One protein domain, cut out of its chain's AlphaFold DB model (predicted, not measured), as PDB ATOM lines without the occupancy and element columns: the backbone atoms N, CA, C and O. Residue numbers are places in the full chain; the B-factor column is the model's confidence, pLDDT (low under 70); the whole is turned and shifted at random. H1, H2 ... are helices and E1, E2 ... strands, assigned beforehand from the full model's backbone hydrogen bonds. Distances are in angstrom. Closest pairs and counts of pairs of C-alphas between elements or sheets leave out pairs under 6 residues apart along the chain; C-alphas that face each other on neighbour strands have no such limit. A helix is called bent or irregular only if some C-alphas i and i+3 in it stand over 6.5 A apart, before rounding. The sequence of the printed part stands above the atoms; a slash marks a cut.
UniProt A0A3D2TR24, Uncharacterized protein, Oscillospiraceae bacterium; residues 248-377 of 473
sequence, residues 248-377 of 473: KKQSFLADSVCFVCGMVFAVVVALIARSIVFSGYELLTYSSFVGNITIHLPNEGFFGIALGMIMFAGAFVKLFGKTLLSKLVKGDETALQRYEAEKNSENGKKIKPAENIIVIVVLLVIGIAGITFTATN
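What this domain is: This is residues 248 to 377 of the 473 residues of an uncharacterized protein of Oscillospiraceae bacterium (UniProt A0A3D2TR24). Three long helices, H1, H2 and H4, make a loose up-and-down bundle, each running against the one before; H1 and H4 meet near their last residues and spread apart toward the other end, with H2 crossing between. The strand hairpin E1 and E2 is at one end, away from H4, and short H3 folds back on kinked H2 at the other. The printed part has 130 residues, mostly helix, in the order H1, E1, E2, H2, H3, H4, with one antiparallel sheet, E1 - E2. It is loose, radius of gyration of the C-alphas 17.9 A, and elongated, 54 by 34 by 26 A.

How they stand to each other: Begin at the hairpin of E1, residues 286 to 290, and E2, residues 293 to 297, where N 288 and O 295 are 2.8 A apart, within hydrogen-bond range. Next find the hub, H2, residues 302 to 328, irregular with C-alphas 319 and 322 7.5 A apart, and with a kink of 55 degrees near residue 322. H1, residues 248 to 277, touches H2, closest at the C-alphas of Gly 262 and Ala 313, 4.0 A, at a steep tilt of 43 degrees, opposite ways. H4, residues 353 to 376, touches H2 at a steep tilt of 38 degrees, only just beyond shallow; the closest C-alphas, of Gly 308 and Gly 367, are 4.0 A apart. H1 touches H4 with residues 266 to 277 alone, closest at the C-alphas of Arg 274 and Ala 375, 4.5 A. H3, residues 333 to 343, forms a helical hairpin with H2, touching its residues 318 to 326 alone; the closest C-alphas, of Lys 322 and Leu 336, are 6.5 A apart. Every O i to N i+4 pair is within hydrogen-bond range in H1, H3 and H4, and 20 of 23 in H2.

Where its parts are: Find C-alpha 248 at (227.559, 335.464, 132.441); from there H1 runs 43.1 A. H2 spans 34.0 A, and H4 spans 34.7 A to C-alpha 376 at (252.099, 316.128, 158.514).

The domain as a whole: The C-alphas farthest apart, of Tyr 281 and Thr 334, are 54.3 A apart. The printed part has no cut and no long link. Look for pLDDT under 70 at residues 285 to 303, 331 to 335, 337, 341 and 345 to 351.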
ATOM      1  N   LYS A 248     226.153 335.903 132.539       84.94
ATOM      2  CA  LYS A 248     227.559 335.464 132.441       84.94
ATOM      3  C   LYS A 248     228.499 336.271 133.325       84.94
ATOM      4  O   LYS A 248     229.412 335.718 133.928       84.94
ATOM      5  N   LYS A 249     228.292 337.588 133.401       90.00
ATOM      6  CA  LYS A 249     229.114 338.459 134.243       90.00
ATOM      7  C   LYS A 249     228.908 338.152 135.728       90.00
ATOM      8  O   LYS A 249     229.888 338.070 136.466       90.00
ATOM      9  N   GLN A 250     227.658 338.010 136.165       91.19
ATOM     10  CA  GLN A 250     227.332 337.794 137.576       91.19
ATOM     11  C   GLN A 250     227.649 336.367 138.036       91.19
ATOM     12  O   GLN A 250     228.188 336.196 139.127       91.19
ATOM     13  N   SER A 251     227.393 335.350 137.208       87.81
ATOM     14  CA  SER A 251     227.744 333.957 137.510       87.81
ATOM     15  C   SER A 251     229.255 333.768 137.591       87.81
ATOM     16  O   SER A 251     229.740 333.194 138.563       87.81
ATOM     17  N   PHE A 252     230.016 334.354 136.660       91.19
ATOM     18  CA  PHE A 252     231.477 334.351 136.724       91.19
ATOM     19  C   PHE A 252     232.003 335.034 137.993       91.19
ATOM     20  O   PHE A 252     232.943 334.539 138.616       91.19
ATOM     21  N   LEU A 253     231.402 336.158 138.398       92.81
ATOM     22  CA  LEU A 253     231.783 336.850 139.629       92.81
ATOM     23  C   LEU A 253     231.491 335.991 140.868       92.81
ATOM     24  O   LEU A 253     232.356 335.875 141.735       92.81
ATOM     25  N   ALA A 254     230.310 335.367 140.934       94.25
ATOM     26  CA  ALA A 254     229.944 334.460 142.020       94.25
ATOM     27  C   ALA A 254     230.919 333.276 142.118       94.25
ATOM     28  O   ALA A 254     231.464 333.011 143.191       94.25
ATOM     29  N   ASP A 255     231.189 332.616 140.990       93.44
ATOM     30  CA  ASP A 255     232.136 331.506 140.904       93.44
ATOM     31  C   ASP A 255     233.532 331.931 141.358       93.44
ATOM     32  O   ASP A 255     234.137 331.261 142.189       93.44
ATOM     33  N   SER A 256     234.027 333.067 140.862       93.50
ATOM     34  CA  SER A 256     235.375 333.562 141.164       93.50
ATOM     35  C   SER A 256     235.558 333.863 142.650       93.50
ATOM     36  O   SER A 256     236.580 333.504 143.232       93.50
ATOM     37  N   VAL A 257     234.566 334.490 143.287       96.06
ATOM     38  CA  VAL A 257     234.614 334.780 144.727       96.06
ATOM     39  C   VAL A 257     234.602 333.482 145.532       96.06
ATOM     40  O   VAL A 257     235.465 333.294 146.388       96.06
ATOM     41  N   CYS A 258     233.686 332.558 145.231       96.12
ATOM     42  CA  CYS A 258     233.630 331.254 145.897       96.12
ATOM     43  C   CYS A 258     234.925 330.454 145.709       96.12
ATOM     44  O   CYS A 258     235.422 329.856 146.663       96.12
ATOM     45  N   PHE A 259     235.493 330.487 144.504       94.94
ATOM     46  CA  PHE A 259     236.746 329.827 144.163       94.94
ATOM     47  C   PHE A 259     237.901 330.356 145.025       94.94
ATOM     48  O   PHE A 259     238.583 329.577 145.692       94.94
ATOM     49  N   VAL A 260     238.073 331.682 145.095       95.62
ATOM     50  CA  VAL A 260     239.108 332.318 145.929       95.62
ATOM     51  C   VAL A 260     238.891 332.021 147.413       95.62
ATOM     52  O   VAL A 260     239.844 331.656 148.102       95.62
ATOM     53  N   CYS A 261     237.654 332.109 147.907       95.69
ATOM     54  CA  CYS A 261     237.335 331.762 149.293       95.69
ATOM     55  C   CYS A 261     237.699 330.308 149.625       95.69
ATOM     56  O   CYS A 261     238.271 330.063 150.685       95.69
ATOM     57  N   GLY A 262     237.424 329.361 148.722       94.62
ATOM     58  CA  GLY A 262     237.792 327.956 148.904       94.62
ATOM     59  C   GLY A 262     239.307 327.737 148.953       94.62
ATOM     60  O   GLY A 262     239.791 327.008 149.819       94.62
ATOM     61  N   MET A 263     240.077 328.421 148.100       92.12
ATOM     62  CA  MET A 263     241.546 328.353 148.146       92.12
ATOM     63  C   MET A 263     242.109 328.911 149.459       92.12
ATOM     64  O   MET A 263     242.935 328.266 150.103       92.12
ATOM     65  N   VAL A 264     241.638 330.089 149.884       91.19
ATOM     66  CA  VAL A 264     242.064 330.706 151.151       91.19
ATOM     67  C   VAL A 264     241.713 329.801 152.330       91.19
ATOM     68  O   VAL A 264     242.545 329.589 153.211       91.19
ATOM     69  N   PHE A 265     240.511 329.218 152.324       92.56
ATOM     70  CA  PHE A 265     240.084 328.267 153.344       92.56
ATOM     71  C   PHE A 265     241.037 327.068 153.439       92.56
ATOM     72  O   PHE A 265     241.478 326.733 154.537       92.56
ATOM     73  N   ALA A 266     241.425 326.471 152.307       90.25
ATOM     74  CA  ALA A 266     242.361 325.348 152.286       90.25
ATOM     75  C   ALA A 266     243.724 325.702 152.908       90.25
ATOM     76  O   ALA A 266     244.244 324.944 153.728       90.25
ATOM     77  N   VAL A 267     244.280 326.874 152.577       86.12
ATOM     78  CA  VAL A 267     245.555 327.343 153.152       86.12
ATOM     79  C   VAL A 267     245.434 327.542 154.664       86.12
ATOM     80  O   VAL A 267     246.287 327.073 155.416       86.12
ATOM     81  N   VAL A 268     244.361 328.188 155.129       87.38
ATOM     82  CA  VAL A 268     244.127 328.417 156.565       87.38
ATOM     83  C   VAL A 268     244.003 327.093 157.321       87.38
ATOM     84  O   VAL A 268     244.651 326.918 158.353       87.38
ATOM     85  N   VAL A 269     243.233 326.134 156.798       88.62
ATOM     86  CA  VAL A 269     243.083 324.807 157.416       88.62
ATOM     87  C   VAL A 269     244.420 324.066 157.460       88.62
ATOM     88  O   VAL A 269     244.737 323.462 158.485       88.62
ATOM     89  N   ALA A 270     245.237 324.155 156.408       83.38
ATOM     90  CA  ALA A 270     246.568 323.549 156.389       83.38
ATOM     91  C   ALA A 270     247.491 324.127 157.467       83.38
ATOM     92  O   ALA A 270     248.168 323.375 158.170       83.38
ATOM     93  N   LEU A 271     247.485 325.451 157.643       83.00
ATOM     94  CA  LEU A 271     248.274 326.120 158.678       83.00
ATOM     95  C   LEU A 271     247.815 325.736 160.090       83.00
ATOM     96  O   LEU A 271     248.655 325.452 160.945       83.00
ATOM     97  N   ILE A 272     246.500 325.666 160.328       86.25
ATOM     98  CA  ILE A 272     245.936 325.232 161.615       86.25
ATOM     99  C   ILE A 272     246.326 323.780 161.907       86.25
ATOM    100  O   ILE A 272     246.854 323.493 162.981       86.25
ATOM    101  N   ALA A 273     246.117 322.870 160.950       85.44
ATOM    102  CA  ALA A 273     246.468 321.461 161.104       85.44
ATOM    103  C   ALA A 273     247.960 321.294 161.426       85.44
ATOM    104  O   ALA A 273     248.317 320.597 162.375       85.44
ATOM    105  N   ARG A 274     248.829 322.009 160.704       82.56
ATOM    106  CA  ARG A 274     250.279 322.007 160.940       82.56
ATOM    107  C   ARG A 274     250.631 322.504 162.342       82.56
ATOM    108  O   ARG A 274     251.426 321.865 163.027       82.56
ATOM    109  N   SER A 275     250.016 323.603 162.784       84.00
ATOM    110  CA  SER A 275     250.234 324.164 164.124       84.00
ATOM    111  C   SER A 275     249.838 323.193 165.236       84.00
ATOM    112  O   SER A 275     250.499 323.157 166.269       84.00
ATOM    113  N   ILE A 276     248.771 322.415 165.041       87.62
ATOM    114  CA  ILE A 276     248.332 321.400 166.007       87.62
ATOM    115  C   ILE A 276     249.320 320.232 166.020       87.62
ATOM    116  O   ILE A 276     249.791 319.824 167.081       87.62
ATOM    117  N   VAL A 277     249.662 319.706 164.841       87.25
ATOM    118  CA  VAL A 277     250.543 318.540 164.704       87.25
ATOM    119  C   VAL A 277     251.929 318.820 165.283       87.25
ATOM    120  O   VAL A 277     252.468 317.967 165.986       87.25
ATOM    121  N   PHE A 278     252.501 319.995 165.038       86.88
ATOM    122  CA  PHE A 278     253.854 320.358 165.474       86.88
ATOM    123  C   PHE A 278     253.872 321.305 166.679       86.88
ATOM    124  O   PHE A 278     254.855 322.006 166.906       86.88
ATOM    125  N   SER A 279     252.809 321.318 167.487       89.31
ATOM    126  CA  SER A 279     252.771 322.108 168.718       89.31
ATOM    127  C   SER A 279     253.964 321.780 169.625       89.31
ATOM    128  O   SER A 279     254.176 320.620 169.979       89.31
ATOM    129  N   GLY A 280     254.735 322.802 170.009       88.06
ATOM    130  CA  GLY A 280     255.953 322.655 170.819       88.06
ATOM    131  C   GLY A 280     257.224 322.302 170.032       88.06
ATOM    132  O   GLY A 280     258.260 322.082 170.652       88.06
ATOM    133  N   TYR A 281     257.158 322.263 168.697       89.06
ATOM    134  CA  TYR A 281     258.302 322.025 167.817       89.06
ATOM    135  C   TYR A 281     258.521 323.217 166.885       89.06
ATOM    136  O   TYR A 281     257.594 323.724 166.252       89.06
ATOM    137  N   GLU A 282     259.770 323.639 166.758       87.19
ATOM    138  CA  GLU A 282     260.207 324.622 165.781       87.19
ATOM    139  C   GLU A 282     260.437 323.942 164.433       87.19
ATOM    140  O   GLU A 282     261.320 323.096 164.277       87.19
ATOM    141  N   LEU A 283     259.601 324.290 163.463       83.12
ATOM    142  CA  LEU A 283     259.582 323.666 162.150       83.12
ATOM    143  C   LEU A 283     260.771 324.099 161.295       83.12
ATOM    144  O   LEU A 283     261.050 325.290 161.154       83.12
ATOM    145  N   LEU A 284     261.396 323.131 160.628       76.62
ATOM    146  CA  LEU A 284     262.315 323.417 159.542       76.62
ATOM    147  C   LEU A 284     261.517 324.034 158.388       76.62
ATOM    148  O   LEU A 284     260.556 323.447 157.881       76.62
ATOM    149  N   THR A 285     261.900 325.241 157.984       66.56
ATOM    150  CA  THR A 285     261.299 325.923 156.839       66.56
ATOM    151  C   THR A 285     262.364 326.226 155.799       66.56
ATOM    152  O   THR A 285     263.460 326.664 156.144       66.56
ATOM    153  N   TYR A 286     262.037 326.022 154.525       59.12
ATOM    154  CA  TYR A 286     262.873 326.484 153.427       59.12
ATOM    155  C   TYR A 286     262.386 327.867 153.008       59.12
ATOM    156  O   TYR A 286     261.200 328.102 152.777       59.12
ATOM    157  N   SER A 287     263.304 328.820 152.951       54.97
ATOM    158  CA  SER A 287     263.032 330.155 152.432       54.97
ATOM    159  C   SER A 287     262.962 330.115 150.905       54.97
ATOM    160  O   SER A 287     263.970 329.891 150.240       54.97
ATOM    161  N   SER A 288     261.774 330.351 150.356       51.44
ATOM    162  CA  SER A 288     261.548 330.723 148.956       51.44
ATOM    163  C   SER A 288     261.556 332.248 148.819       51.44
ATOM    164  O   SER A 288     261.183 332.954 149.752       51.44
ATOM    165  N   PHE A 289     261.948 332.777 147.660       45.81
ATOM    166  CA  PHE A 289     262.018 334.224 147.424       45.81
ATOM    167  C   PHE A 289     261.043 334.653 146.327       45.81
ATOM    168  O   PHE A 289     261.078 334.122 145.217       45.81
ATOM    169  N   VAL A 290     260.202 335.649 146.619       43.00
ATOM    170  CA  VAL A 290     259.440 336.399 145.606       43.00
ATOM    171  C   VAL A 290     259.946 337.838 145.635       43.00
ATOM    172  O   VAL A 290     259.583 338.630 146.506       43.00
ATOM    173  N   GLY A 291     260.855 338.170 144.715       58.69
ATOM    174  CA  GLY A 291     261.609 339.425 144.781       58.69
ATOM    175  C   GLY A 291     262.478 339.479 146.044       58.69
ATOM    176  O   GLY A 291     263.250 338.561 146.295       58.69
ATOM    177  N   ASN A 292     262.322 340.530 146.858       57.97
ATOM    178  CA  ASN A 292     263.042 340.700 148.132       57.97
ATOM    179  C   ASN A 292     262.279 340.151 149.354       57.97
ATOM    180  O   ASN A 292     262.689 340.393 150.488       57.97
ATOM    181  N   ILE A 293     261.149 339.469 149.151       44.88
ATOM    182  CA  ILE A 293     260.337 338.925 150.243       44.88
ATOM    183  C   ILE A 293     260.685 337.451 150.422       44.88
ATOM    184  O   ILE A 293     260.453 336.634 149.526       44.88
ATOM    185  N   THR A 294     261.213 337.118 151.597       45.53
ATOM    186  CA  THR A 294     261.433 335.736 152.026       45.53
ATOM    187  C   THR A 294     260.102 335.123 152.458       45.53
ATOM    188  O   THR A 294     259.482 335.580 153.418       45.53
ATOM    189  N   ILE A 295     259.656 334.084 151.757       48.34
ATOM    190  CA  ILE A 295     258.476 333.287 152.090       48.34
ATOM    191  C   ILE A 295     258.951 331.904 152.527       48.34
ATOM    192  O   ILE A 295     259.517 331.148 151.745       48.34
ATOM    193  N   HIS A 296     258.711 331.559 153.785       53.03
ATOM    194  CA  HIS A 296     259.075 330.263 154.347       53.03
ATOM    195  C   HIS A 296     258.032 329.203 153.953       53.03
ATOM    196  O   HIS A 296     256.949 329.152 154.538       53.03
ATOM    197  N   LEU A 297     258.340 328.370 152.954       51.81
ATOM    198  CA  LEU A 297     257.458 327.313 152.438       51.81
ATOM    199  C   LEU A 297     258.127 325.931 152.581       51.81
ATOM    200  O   LEU A 297     259.329 325.807 152.362       51.81
ATOM    201  N   PRO A 298     257.388 324.877 152.968       53.44
ATOM    202  CA  PRO A 298     257.914 323.512 152.973       53.44
ATOM    203  C   PRO A 298     258.049 322.957 151.540       53.44
ATOM    204  O   PRO A 298     257.183 323.199 150.701       53.44
ATOM    205  N   ASN A 299     259.121 322.197 151.284       54.16
ATOM    206  CA  ASN A 299     259.565 321.781 149.942       54.16
ATOM    207  C   ASN A 299     258.593 320.796 149.242       54.16
ATOM    208  O   ASN A 299     258.353 320.902 148.046       54.16
ATOM    209  N   GLU A 300     257.958 319.887 149.994       53.84
ATOM    210  CA  GLU A 300     257.121 318.797 149.441       53.84
ATOM    211  C   GLU A 300     255.609 318.986 149.665       53.84
ATOM    212  O   GLU A 300     254.774 318.274 149.106       53.84
ATOM    213  N   GLY A 301     255.227 319.997 150.449       57.19
ATOM    214  CA  GLY A 301     253.833 320.301 150.784       57.19
ATOM    215  C   GLY A 301     253.043 321.025 149.689       57.19
ATOM    216  O   GLY A 301     251.821 321.152 149.766       57.19
ATOM    217  N   PHE A 302     253.719 321.530 148.656       64.00
ATOM    218  CA  PHE A 302     253.078 322.393 147.666       64.00
ATOM    219  C   PHE A 302     251.984 321.663 146.876       64.00
ATOM    220  O   PHE A 302     250.910 322.221 146.654       64.00
ATOM    221  N   PHE A 303     252.206 320.395 146.519       69.44
ATOM    222  CA  PHE A 303     251.238 319.609 145.751       69.44
ATOM    223  C   PHE A 303     249.984 319.254 146.554       69.44
ATOM    224  O   PHE A 303     248.879 319.333 146.019       69.44
ATOM    225  N   GLY A 304     250.127 318.917 147.840       78.00
ATOM    226  CA  GLY A 304     248.981 318.589 148.690       78.00
ATOM    227  C   GLY A 304     248.126 319.817 149.020       78.00
ATOM    228  O   GLY A 304     246.898 319.733 148.961       78.00
ATOM    229  N   ILE A 305     248.746 320.981 149.267       81.12
ATOM    230  CA  ILE A 305     248.013 322.251 149.407       81.12
ATOM    231  C   ILE A 305     247.381 322.663 148.077       81.12
ATOM    232  O   ILE A 305     246.227 323.073 148.082       81.12
ATOM    233  N   ALA A 306     248.072 322.533 146.940       85.69
ATOM    234  CA  ALA A 306     247.503 322.848 145.627       85.69
ATOM    235  C   ALA A 306     246.277 321.981 145.307       85.69
ATOM    236  O   ALA A 306     245.236 322.509 144.911       85.69
ATOM    237  N   LEU A 307     246.367 320.672 145.559       87.62
ATOM    238  CA  LEU A 307     245.234 319.757 145.442       87.62
ATOM    239  C   LEU A 307     244.097 320.173 146.386       87.62
ATOM    240  O   LEU A 307     242.954 320.294 145.951       87.62
ATOM    241  N   GLY A 308     244.419 320.464 147.649       90.00
ATOM    242  CA  GLY A 308     243.476 320.990 148.634       90.00
ATOM    243  C   GLY A 308     242.753 322.241 148.142       90.00
ATOM    244  O   GLY A 308     241.525 322.281 148.133       90.00
ATOM    245  N   MET A 309     243.498 323.237 147.668       91.44
ATOM    246  CA  MET A 309     242.969 324.494 147.142       91.44
ATOM    247  C   MET A 309     241.989 324.264 145.993       91.44
ATOM    248  O   MET A 309     240.885 324.803 146.035       91.44
ATOM    249  N   ILE A 310     242.350 323.441 145.003       92.50
ATOM    250  CA  ILE A 310     241.487 323.150 143.847       92.50
ATOM    251  C   ILE A 310     240.206 322.438 144.293       92.50
ATOM    252  O   ILE A 310     239.106 322.825 143.887       92.50
ATOM    253  N   MET A 311     240.329 321.431 145.164       95.31
ATOM    254  CA  MET A 311     239.179 320.662 145.638       95.31
ATOM    255  C   MET A 311     238.220 321.511 146.482       95.31
ATOM    256  O   MET A 311     237.008 321.491 146.251       95.31
ATOM    257  N   PHE A 312     238.744 322.312 147.416       94.69
ATOM    258  CA  PHE A 312     237.930 323.223 148.225       94.69
ATOM    259  C   PHE A 312     237.309 324.339 147.390       94.69
ATOM    260  O   PHE A 312     236.147 324.676 147.613       94.69
ATOM    261  N   ALA A 313     238.024 324.878 146.403       94.50
ATOM    262  CA  ALA A 313     237.470 325.864 145.484       94.50
ATOM    263  C   ALA A 313     236.269 325.300 144.706       94.50
ATOM    264  O   ALA A 313     235.209 325.928 144.667       94.50
ATOM    265  N   GLY A 314     236.383 324.076 144.176       91.44
ATOM    266  CA  GLY A 314     235.268 323.381 143.523       91.44
ATOM    267  C   GLY A 314     234.083 323.120 144.464       91.44
ATOM    268  O   GLY A 314     232.931 323.366 144.096       91.44
ATOM    269  N   ALA A 315     234.354 322.684 145.698       94.19
ATOM    270  CA  ALA A 315     233.317 322.454 146.705       94.19
ATOM    271  C   ALA A 315     232.588 323.753 147.092       94.19
ATOM    272  O   ALA A 315     231.360 323.773 147.166       94.19
ATOM    273  N   PHE A 316     233.321 324.853 147.281       95.81
ATOM    274  CA  PHE A 316     232.753 326.157 147.637       95.81
ATOM    275  C   PHE A 316     231.863 326.719 146.529       95.81
ATOM    276  O   PHE A 316     230.783 327.230 146.819       95.81
ATOM    277  N   VAL A 317     232.268 326.586 145.262       92.56
ATOM    278  CA  VAL A 317     231.431 326.983 144.118       92.56
ATOM    279  C   VAL A 317     230.103 326.220 144.118       92.56
ATOM    280  O   VAL A 317     229.044 326.833 143.960       92.56
ATOM    281  N   LYS A 318     230.130 324.903 144.361       90.38
ATOM    282  CA  LYS A 318     228.911 324.076 144.423       90.38
ATOM    283  C   LYS A 318     228.031 324.378 145.642       90.38
ATOM    284  O   LYS A 318     226.812 324.349 145.514       90.38
ATOM    285  N   LEU A 319     228.621 324.679 146.799       91.69
ATOM    286  CA  LEU A 319     227.885 324.942 148.045       91.69
ATOM    287  C   LEU A 319     227.307 326.357 148.122       91.69
ATOM    288  O   LEU A 319     226.184 326.549 148.586       91.69
ATOM    289  N   PHE A 320     228.076 327.355 147.692       94.44
ATOM    290  CA  PHE A 320     227.777 328.762 147.963       94.44
ATOM    291  C   PHE A 320     227.537 329.591 146.704       94.44
ATOM    292  O   PHE A 320     226.991 330.687 146.810       94.44
ATOM    293  N   GLY A 321     227.883 329.083 145.517       92.44
ATOM    294  CA  GLY A 321     227.766 329.836 144.269       92.44
ATOM    295  C   GLY A 321     226.339 330.297 143.969       92.44
ATOM    296  O   GLY A 321     226.139 331.475 143.690       92.44
ATOM    297  N   LYS A 322     225.327 329.431 144.143       88.69
ATOM    298  CA  LYS A 322     223.910 329.819 143.976       88.69
ATOM    299  C   LYS A 322     223.499 330.898 144.982       88.69
ATOM    300  O   LYS A 322     222.868 331.884 144.615       88.69
ATOM    301  N   THR A 323     223.876 330.726 146.247       92.44
ATOM    302  CA  THR A 323     223.556 331.660 147.338       92.44
ATOM    303  C   THR A 323     224.212 333.025 147.143       92.44
ATOM    304  O   THR A 323     223.649 334.051 147.514       92.44
ATOM    305  N   LEU A 324     225.418 333.059 146.577       93.00
ATOM    306  CA  LEU A 324     226.091 334.308 146.257       93.00
ATOM    307  C   LEU A 324     225.482 334.951 145.009       93.00
ATOM    308  O   LEU A 324     225.205 336.152 145.017       93.00
ATOM    309  N   LEU A 325     225.213 334.150 143.974       90.75
ATOM    310  CA  LEU A 325     224.562 334.617 142.759       90.75
ATOM    311  C   LEU A 325     223.205 335.245 143.072       90.75
ATOM    312  O   LEU A 325     222.944 336.332 142.574       90.75
ATOM    313  N   SER A 326     222.393 334.641 143.947       86.06
ATOM    314  CA  SER A 326     221.066 335.169 144.303       86.06
ATOM    315  C   SER A 326     221.128 336.593 144.843       86.06
ATOM    316  O   SER A 326     220.246 337.395 144.558       86.06
ATOM    317  N   LYS A 327     222.206 336.962 145.540       91.56
ATOM    318  CA  LYS A 327     222.431 338.345 145.981       91.56
ATOM    319  C   LYS A 327     222.833 339.264 144.827       91.56
ATOM    320  O   LYS A 327     222.370 340.399 144.770       91.56
ATOM    321  N   LEU A 328     223.672 338.784 143.908       89.25
ATOM    322  CA  LEU A 328     224.154 339.552 142.754       89.25
ATOM    323  C   LEU A 328     223.051 339.847 141.730       89.25
ATOM    324  O   LEU A 328     223.009 340.944 141.174       89.25
ATOM    325  N   VAL A 329     222.148 338.889 141.512       80.25
ATOM    326  CA  VAL A 329     220.993 339.023 140.608       80.25
ATOM    327  C   VAL A 329     219.718 339.455 141.337       80.25
ATOM    328  O   VAL A 329     218.643 339.443 140.754       80.25
ATOM    329  N   LYS A 330     219.822 339.854 142.614       82.94
ATOM    330  CA  LYS A 330     218.700 340.324 143.448       82.94
ATOM    331  C   LYS A 330     217.501 339.361 143.497       82.94
ATOM    332  O   LYS A 330     216.359 339.799 143.558       82.94
ATOM    333  N   GLY A 331     217.769 338.059 143.503       60.22
ATOM    334  CA  GLY A 331     216.746 337.024 143.607       60.22
ATOM    335  C   GLY A 331     216.055 336.660 142.293       60.22
ATOM    336  O   GLY A 331     215.069 335.943 142.358       60.22
ATOM    337  N   ASP A 332     216.561 337.106 141.138       67.94
ATOM    338  CA  ASP A 332     216.118 336.642 139.815       67.94
ATOM    339  C   ASP A 332     216.150 335.101 139.742       67.94
ATOM    340  O   ASP A 332     217.216 334.475 139.677       67.94
ATOM    341  N   GLU A 333     214.966 334.488 139.809       62.38
ATOM    342  CA  GLU A 333     214.798 333.035 139.807       62.38
ATOM    343  C   GLU A 333     215.249 332.412 138.486       62.38
ATOM    344  O   GLU A 333     215.797 331.308 138.496       62.38
ATOM    345  N   THR A 334     215.124 333.142 137.376       57.19
ATOM    346  CA  THR A 334     215.535 332.691 136.048       57.19
ATOM    347  C   THR A 334     217.037 332.481 135.978       57.19
ATOM    348  O   THR A 334     217.529 331.413 135.593       57.19
ATOM    349  N   ALA A 335     217.797 333.467 136.451       67.12
ATOM    350  CA  ALA A 335     219.242 333.343 136.587       67.12
ATOM    351  C   ALA A 335     219.636 332.193 137.537       67.12
ATOM    352  O   ALA A 335     220.598 331.468 137.275       67.12
ATOM    353  N   LEU A 336     218.898 331.989 138.632       72.00
ATOM    354  CA  LEU A 336     219.214 330.949 139.617       72.00
ATOM    355  C   LEU A 336     218.956 329.531 139.109       72.00
ATOM    356  O   LEU A 336     219.791 328.650 139.336       72.00
ATOM    357  N   GLN A 337     217.845 329.313 138.409       65.88
ATOM    358  CA  GLN A 337     217.509 328.023 137.807       65.88
ATOM    359  C   GLN A 337     218.499 327.663 136.698       65.88
ATOM    360  O   GLN A 337     219.013 326.539 136.670       65.88
ATOM    361  N   ARG A 338     218.860 328.630 135.842       70.75
ATOM    362  CA  ARG A 338     219.897 328.431 134.823       70.75
ATOM    363  C   ARG A 338     221.241 328.061 135.441       70.75
ATOM    364  O   ARG A 338     221.883 327.113 134.994       70.75
ATOM    365  N   TYR A 339     221.668 328.785 136.473       78.56
ATOM    366  CA  TYR A 339     222.923 328.494 137.162       78.56
ATOM    367  C   TYR A 339     222.927 327.080 137.758       78.56
ATOM    368  O   TYR A 339     223.908 326.351 137.622       78.56
ATOM    369  N   GLU A 340     221.823 326.640 138.365       75.00
ATOM    370  CA  GLU A 340     221.697 325.255 138.831       75.00
ATOM    371  C   GLU A 340     221.749 324.237 137.698       75.00
ATOM    372  O   GLU A 340     222.384 323.195 137.864       75.00
ATOM    373  N   ALA A 341     221.121 324.519 136.557       69.75
ATOM    374  CA  ALA A 341     221.187 323.648 135.390       69.75
ATOM    375  C   ALA A 341     222.629 323.512 134.869       69.75
ATOM    376  O   ALA A 341     223.074 322.394 134.613       69.75
ATOM    377  N   GLU A 342     223.384 324.613 134.791       74.38
ATOM    378  CA  GLU A 342     224.791 324.615 134.366       74.38
ATOM    379  C   GLU A 342     225.700 323.865 135.358       74.38
ATOM    380  O   GLU A 342     226.589 323.123 134.943       74.38
ATOM    381  N   LYS A 343     225.486 324.015 136.674       78.88
ATOM    382  CA  LYS A 343     226.341 323.388 137.708       78.88
ATOM    383  C   LYS A 343     225.977 321.944 138.048       78.88
ATOM    384  O   LYS A 343     226.824 321.213 138.577       78.88
ATOM    385  N   ASN A 344     224.743 321.545 137.754       73.50
ATOM    386  CA  ASN A 344     224.243 320.183 137.915       73.50
ATOM    387  C   ASN A 344     224.148 319.465 136.564       73.50
ATOM    388  O   ASN A 344     223.327 318.565 136.416       73.50
ATOM    389  N   SER A 345     224.960 319.845 135.577       65.00
ATOM    390  CA  SER A 345     225.091 319.121 134.316       65.00
ATOM    391  C   SER A 345     226.550 318.778 134.037       65.00
ATOM    392  O   SER A 345     227.435 319.606 134.231       65.00
ATOM    393  N   GLU A 346     226.804 317.560 133.566       59.97
ATOM    394  CA  GLU A 346     228.118 317.129 133.088       59.97
ATOM    395  C   GLU A 346     227.944 316.378 131.763       59.97
ATOM    396  O   GLU A 346     227.120 315.466 131.652       59.97
ATOM    397  N   ASN A 347     228.661 316.809 130.718       54.66
ATOM    398  CA  ASN A 347     228.512 316.303 129.343       54.66
ATOM    399  C   ASN A 347     227.050 316.286 128.838       54.66
ATOM    400  O   ASN A 347     226.628 315.355 128.150       54.66
ATOM    401  N   GLY A 348     226.256 317.293 129.223       49.88
ATOM    402  CA  GLY A 348     224.848 317.426 128.836       49.88
ATOM    403  C   GLY A 348     223.872 316.532 129.612       49.88
ATOM    404  O   GLY A 348     222.682 316.528 129.307       49.88
ATOM    405  N   LYS A 349     224.326 315.783 130.627       55.47
ATOM    406  CA  LYS A 349     223.457 314.980 131.506       55.47
ATOM    407  C   LYS A 349     223.234 315.686 132.836       55.47
ATOM    408  O   LYS A 349     224.194 316.108 133.471       55.47
ATOM    409  N   LYS A 350     221.974 315.787 133.267       67.38
ATOM    410  CA  LYS A 350     221.600 316.354 134.570       67.38
ATOM    411  C   LYS A 350     222.011 315.392 135.693       67.38
ATOM    412  O   LYS A 350     221.596 314.235 135.698       67.38
ATOM    413  N   ILE A 351     222.813 315.884 136.627       67.25
ATOM    414  CA  ILE A 351     223.233 315.215 137.857       67.25
ATOM    415  C   ILE A 351     222.098 315.352 138.871       67.25
ATOM    416  O   ILE A 351     221.569 316.447 139.088       67.25
ATOM    417  N   LYS A 352     221.701 314.247 139.504       73.25
ATOM    418  CA  LYS A 352     220.643 314.289 140.524       73.25
ATOM    419  C   LYS A 352     221.137 315.016 141.782       73.25
ATOM    420  O   LYS A 352     222.322 314.936 142.099       73.25
ATOM    421  N   PRO A 353     220.248 315.631 142.585       73.06
ATOM    422  CA  PRO A 353     220.647 316.306 143.823       73.06
ATOM    423  C   PRO A 353     221.491 315.428 144.763       73.06
ATOM    424  O   PRO A 353     222.499 315.884 145.293       73.06
ATOM    425  N   ALA A 354     221.134 314.146 144.908       75.62
ATOM    426  CA  ALA A 354     221.887 313.193 145.727       75.62
ATOM    427  C   ALA A 354     223.302 312.913 145.186       75.62
ATOM    428  O   ALA A 354     224.253 312.833 145.957       75.62
ATOM    429  N   GLU A 355     223.459 312.811 143.864       78.31
ATOM    430  CA  GLU A 355     224.761 312.618 143.214       78.31
ATOM    431  C   GLU A 355     225.636 313.868 143.367       78.31
ATOM    432  O   GLU A 355     226.827 313.760 143.649       78.31
ATOM    433  N   ASN A 356     225.042 315.061 143.278       81.50
ATOM    434  CA  ASN A 356     225.769 316.310 143.490       81.50
ATOM    435  C   ASN A 356     226.292 316.431 144.934       81.50
ATOM    436  O   ASN A 356     227.419 316.878 145.135       81.50
ATOM    437  N   ILE A 357     225.527 315.974 145.935       85.88
ATOM    438  CA  ILE A 357     225.997 315.897 147.330       85.88
ATOM    439  C   ILE A 357     227.207 314.962 147.440       85.88
ATOM    440  O   ILE A 357     228.194 315.326 148.075       85.88
ATOM    441  N   ILE A 358     227.168 313.792 146.790       87.31
ATOM    442  CA  ILE A 358     228.300 312.852 146.777       87.31
ATOM    443  C   ILE A 358     229.543 313.523 146.186       87.31
ATOM    444  O   ILE A 358     230.612 313.438 146.783       87.31
ATOM    445  N   VAL A 359     229.408 314.247 145.071       87.06
ATOM    446  CA  VAL A 359     230.526 314.986 144.461       87.06
ATOM    447  C   VAL A 359     231.113 316.007 145.437       87.06
ATOM    448  O   VAL A 359     232.329 316.052 145.605       87.06
ATOM    449  N   ILE A 360     230.277 316.796 146.121       91.56
ATOM    450  CA  ILE A 360     230.745 317.772 147.119       91.56
ATOM    451  C   ILE A 360     231.511 317.072 148.246       91.56
ATOM    452  O   ILE A 360     232.598 317.515 148.613       91.56
ATOM    453  N   VAL A 361     230.981 315.964 148.772       93.12
ATOM    454  CA  VAL A 361     231.643 315.182 149.830       93.12
ATOM    455  C   VAL A 361     232.989 314.640 149.349       93.12
ATOM    456  O   VAL A 361     233.977 314.761 150.066       93.12
ATOM    457  N   VAL A 362     233.059 314.101 148.131       92.94
ATOM    458  CA  VAL A 362     234.306 313.590 147.541       92.94
ATOM    459  C   VAL A 362     235.349 314.701 147.403       92.94
ATOM    460  O   VAL A 362     236.492 314.506 147.817       92.94
ATOM    461  N   LEU A 363     234.963 315.880 146.900       94.12
ATOM    462  CA  LEU A 363     235.858 317.040 146.811       94.12
ATOM    463  C   LEU A 363     236.393 317.428 148.196       94.12
ATOM    464  O   LEU A 363     237.600 317.581 148.371       94.12
ATOM    465  N   LEU A 364     235.520 317.526 149.202       93.94
ATOM    466  CA  LEU A 364     235.929 317.867 150.567       93.94
ATOM    467  C   LEU A 364     236.883 316.820 151.161       93.94
ATOM    468  O   LEU A 364     237.902 317.194 151.736       93.94
ATOM    469  N   VAL A 365     236.603 315.525 150.996       93.88
ATOM    470  CA  VAL A 365     237.452 314.441 151.523       93.88
ATOM    471  C   VAL A 365     238.832 314.446 150.869       93.88
ATOM    472  O   VAL A 365     239.835 314.398 151.581       93.88
ATOM    473  N   ILE A 366     238.908 314.553 149.537       91.94
ATOM    474  CA  ILE A 366     240.199 314.607 148.833       91.94
ATOM    475  C   ILE A 366     240.959 315.881 149.217       91.94
ATOM    476  O   ILE A 366     242.168 315.833 149.450       91.94
ATOM    477  N   GLY A 367     240.254 317.008 149.345       91.50
ATOM    478  CA  GLY A 367     240.845 318.263 149.792       91.50
ATOM    479  C   GLY A 367     241.454 318.152 151.192       91.50
ATOM    480  O   GLY A 367     242.603 318.539 151.397       91.50
ATOM    481  N   ILE A 368     240.721 317.567 152.144       90.50
ATOM    482  CA  ILE A 368     241.204 317.324 153.512       90.50
ATOM    483  C   ILE A 368     242.400 316.371 153.506       90.50
ATOM    484  O   ILE A 368     243.372 316.625 154.219       90.50
ATOM    485  N   ALA A 369     242.369 315.303 152.704       87.62
ATOM    486  CA  ALA A 369     243.479 314.360 152.597       87.62
ATOM    487  C   ALA A 369     244.763 315.045 152.093       87.62
ATOM    488  O   ALA A 369     245.813 314.902 152.720       87.62
ATOM    489  N   GLY A 370     244.670 315.855 151.031       85.62
ATOM    490  CA  GLY A 370     245.807 316.615 150.495       85.62
ATOM    491  C   GLY A 370     246.376 317.634 151.489       85.62
ATOM    492  O   GLY A 370     247.597 317.741 151.655       85.62
ATOM    493  N   ILE A 371     245.497 318.332 152.217       84.25
ATOM    494  CA  ILE A 371     245.899 319.256 153.284       84.25
ATOM    495  C   ILE A 371     246.591 318.511 154.426       84.25
ATOM    496  O   ILE A 371     247.643 318.946 154.891       84.25
ATOM    497  N   THR A 372     246.018 317.395 154.876       82.44
ATOM    498  CA  THR A 372     246.542 316.621 156.009       82.44
ATOM    499  C   THR A 372     247.923 316.073 155.685       82.44
ATOM    500  O   THR A 372     248.838 316.268 156.477       82.44
ATOM    501  N   PHE A 373     248.094 315.488 154.494       80.00
ATOM    502  CA  PHE A 373     249.389 315.015 154.003       80.00
ATOM    503  C   PHE A 373     250.456 316.116 154.046       80.00
ATOM    504  O   PHE A 373     251.565 315.911 154.531       80.00
ATOM    505  N   THR A 374     250.099 317.326 153.611       78.38
ATOM    506  CA  THR A 374     251.019 318.469 153.665       78.38
ATOM    507  C   THR A 374     251.322 318.914 155.094       78.38
ATOM    508  O   THR A 374     252.458 319.250 155.432       78.38
ATOM    509  N   ALA A 375     250.297 318.967 155.942       79.75
ATOM    510  CA  ALA A 375     250.440 319.408 157.321       79.75
ATOM    511  C   ALA A 375     251.327 318.451 158.131       79.75
ATOM    512  O   ALA A 375     252.042 318.909 159.023       79.75
ATOM    513  N   THR A 376     251.315 317.153 157.815       80.62
ATOM    514  CA  THR A 376     252.099 316.128 158.514       80.62
ATOM    515  C   THR A 376     253.493 315.915 157.931       80.62
ATOM    516  O   THR A 376     254.408 315.622 158.701       80.62
ATOM    517  N   ASN A 377     253.713 316.117 156.629       80.12
ATOM    518  CA  ASN A 377     255.033 315.944 156.013       80.12
ATOM    519  C   ASN A 377     255.973 317.140 156.285       80.12
ATOM    520  O   ASN A 377     256.204 317.995 155.430       80.12
TER     521      ASN A 377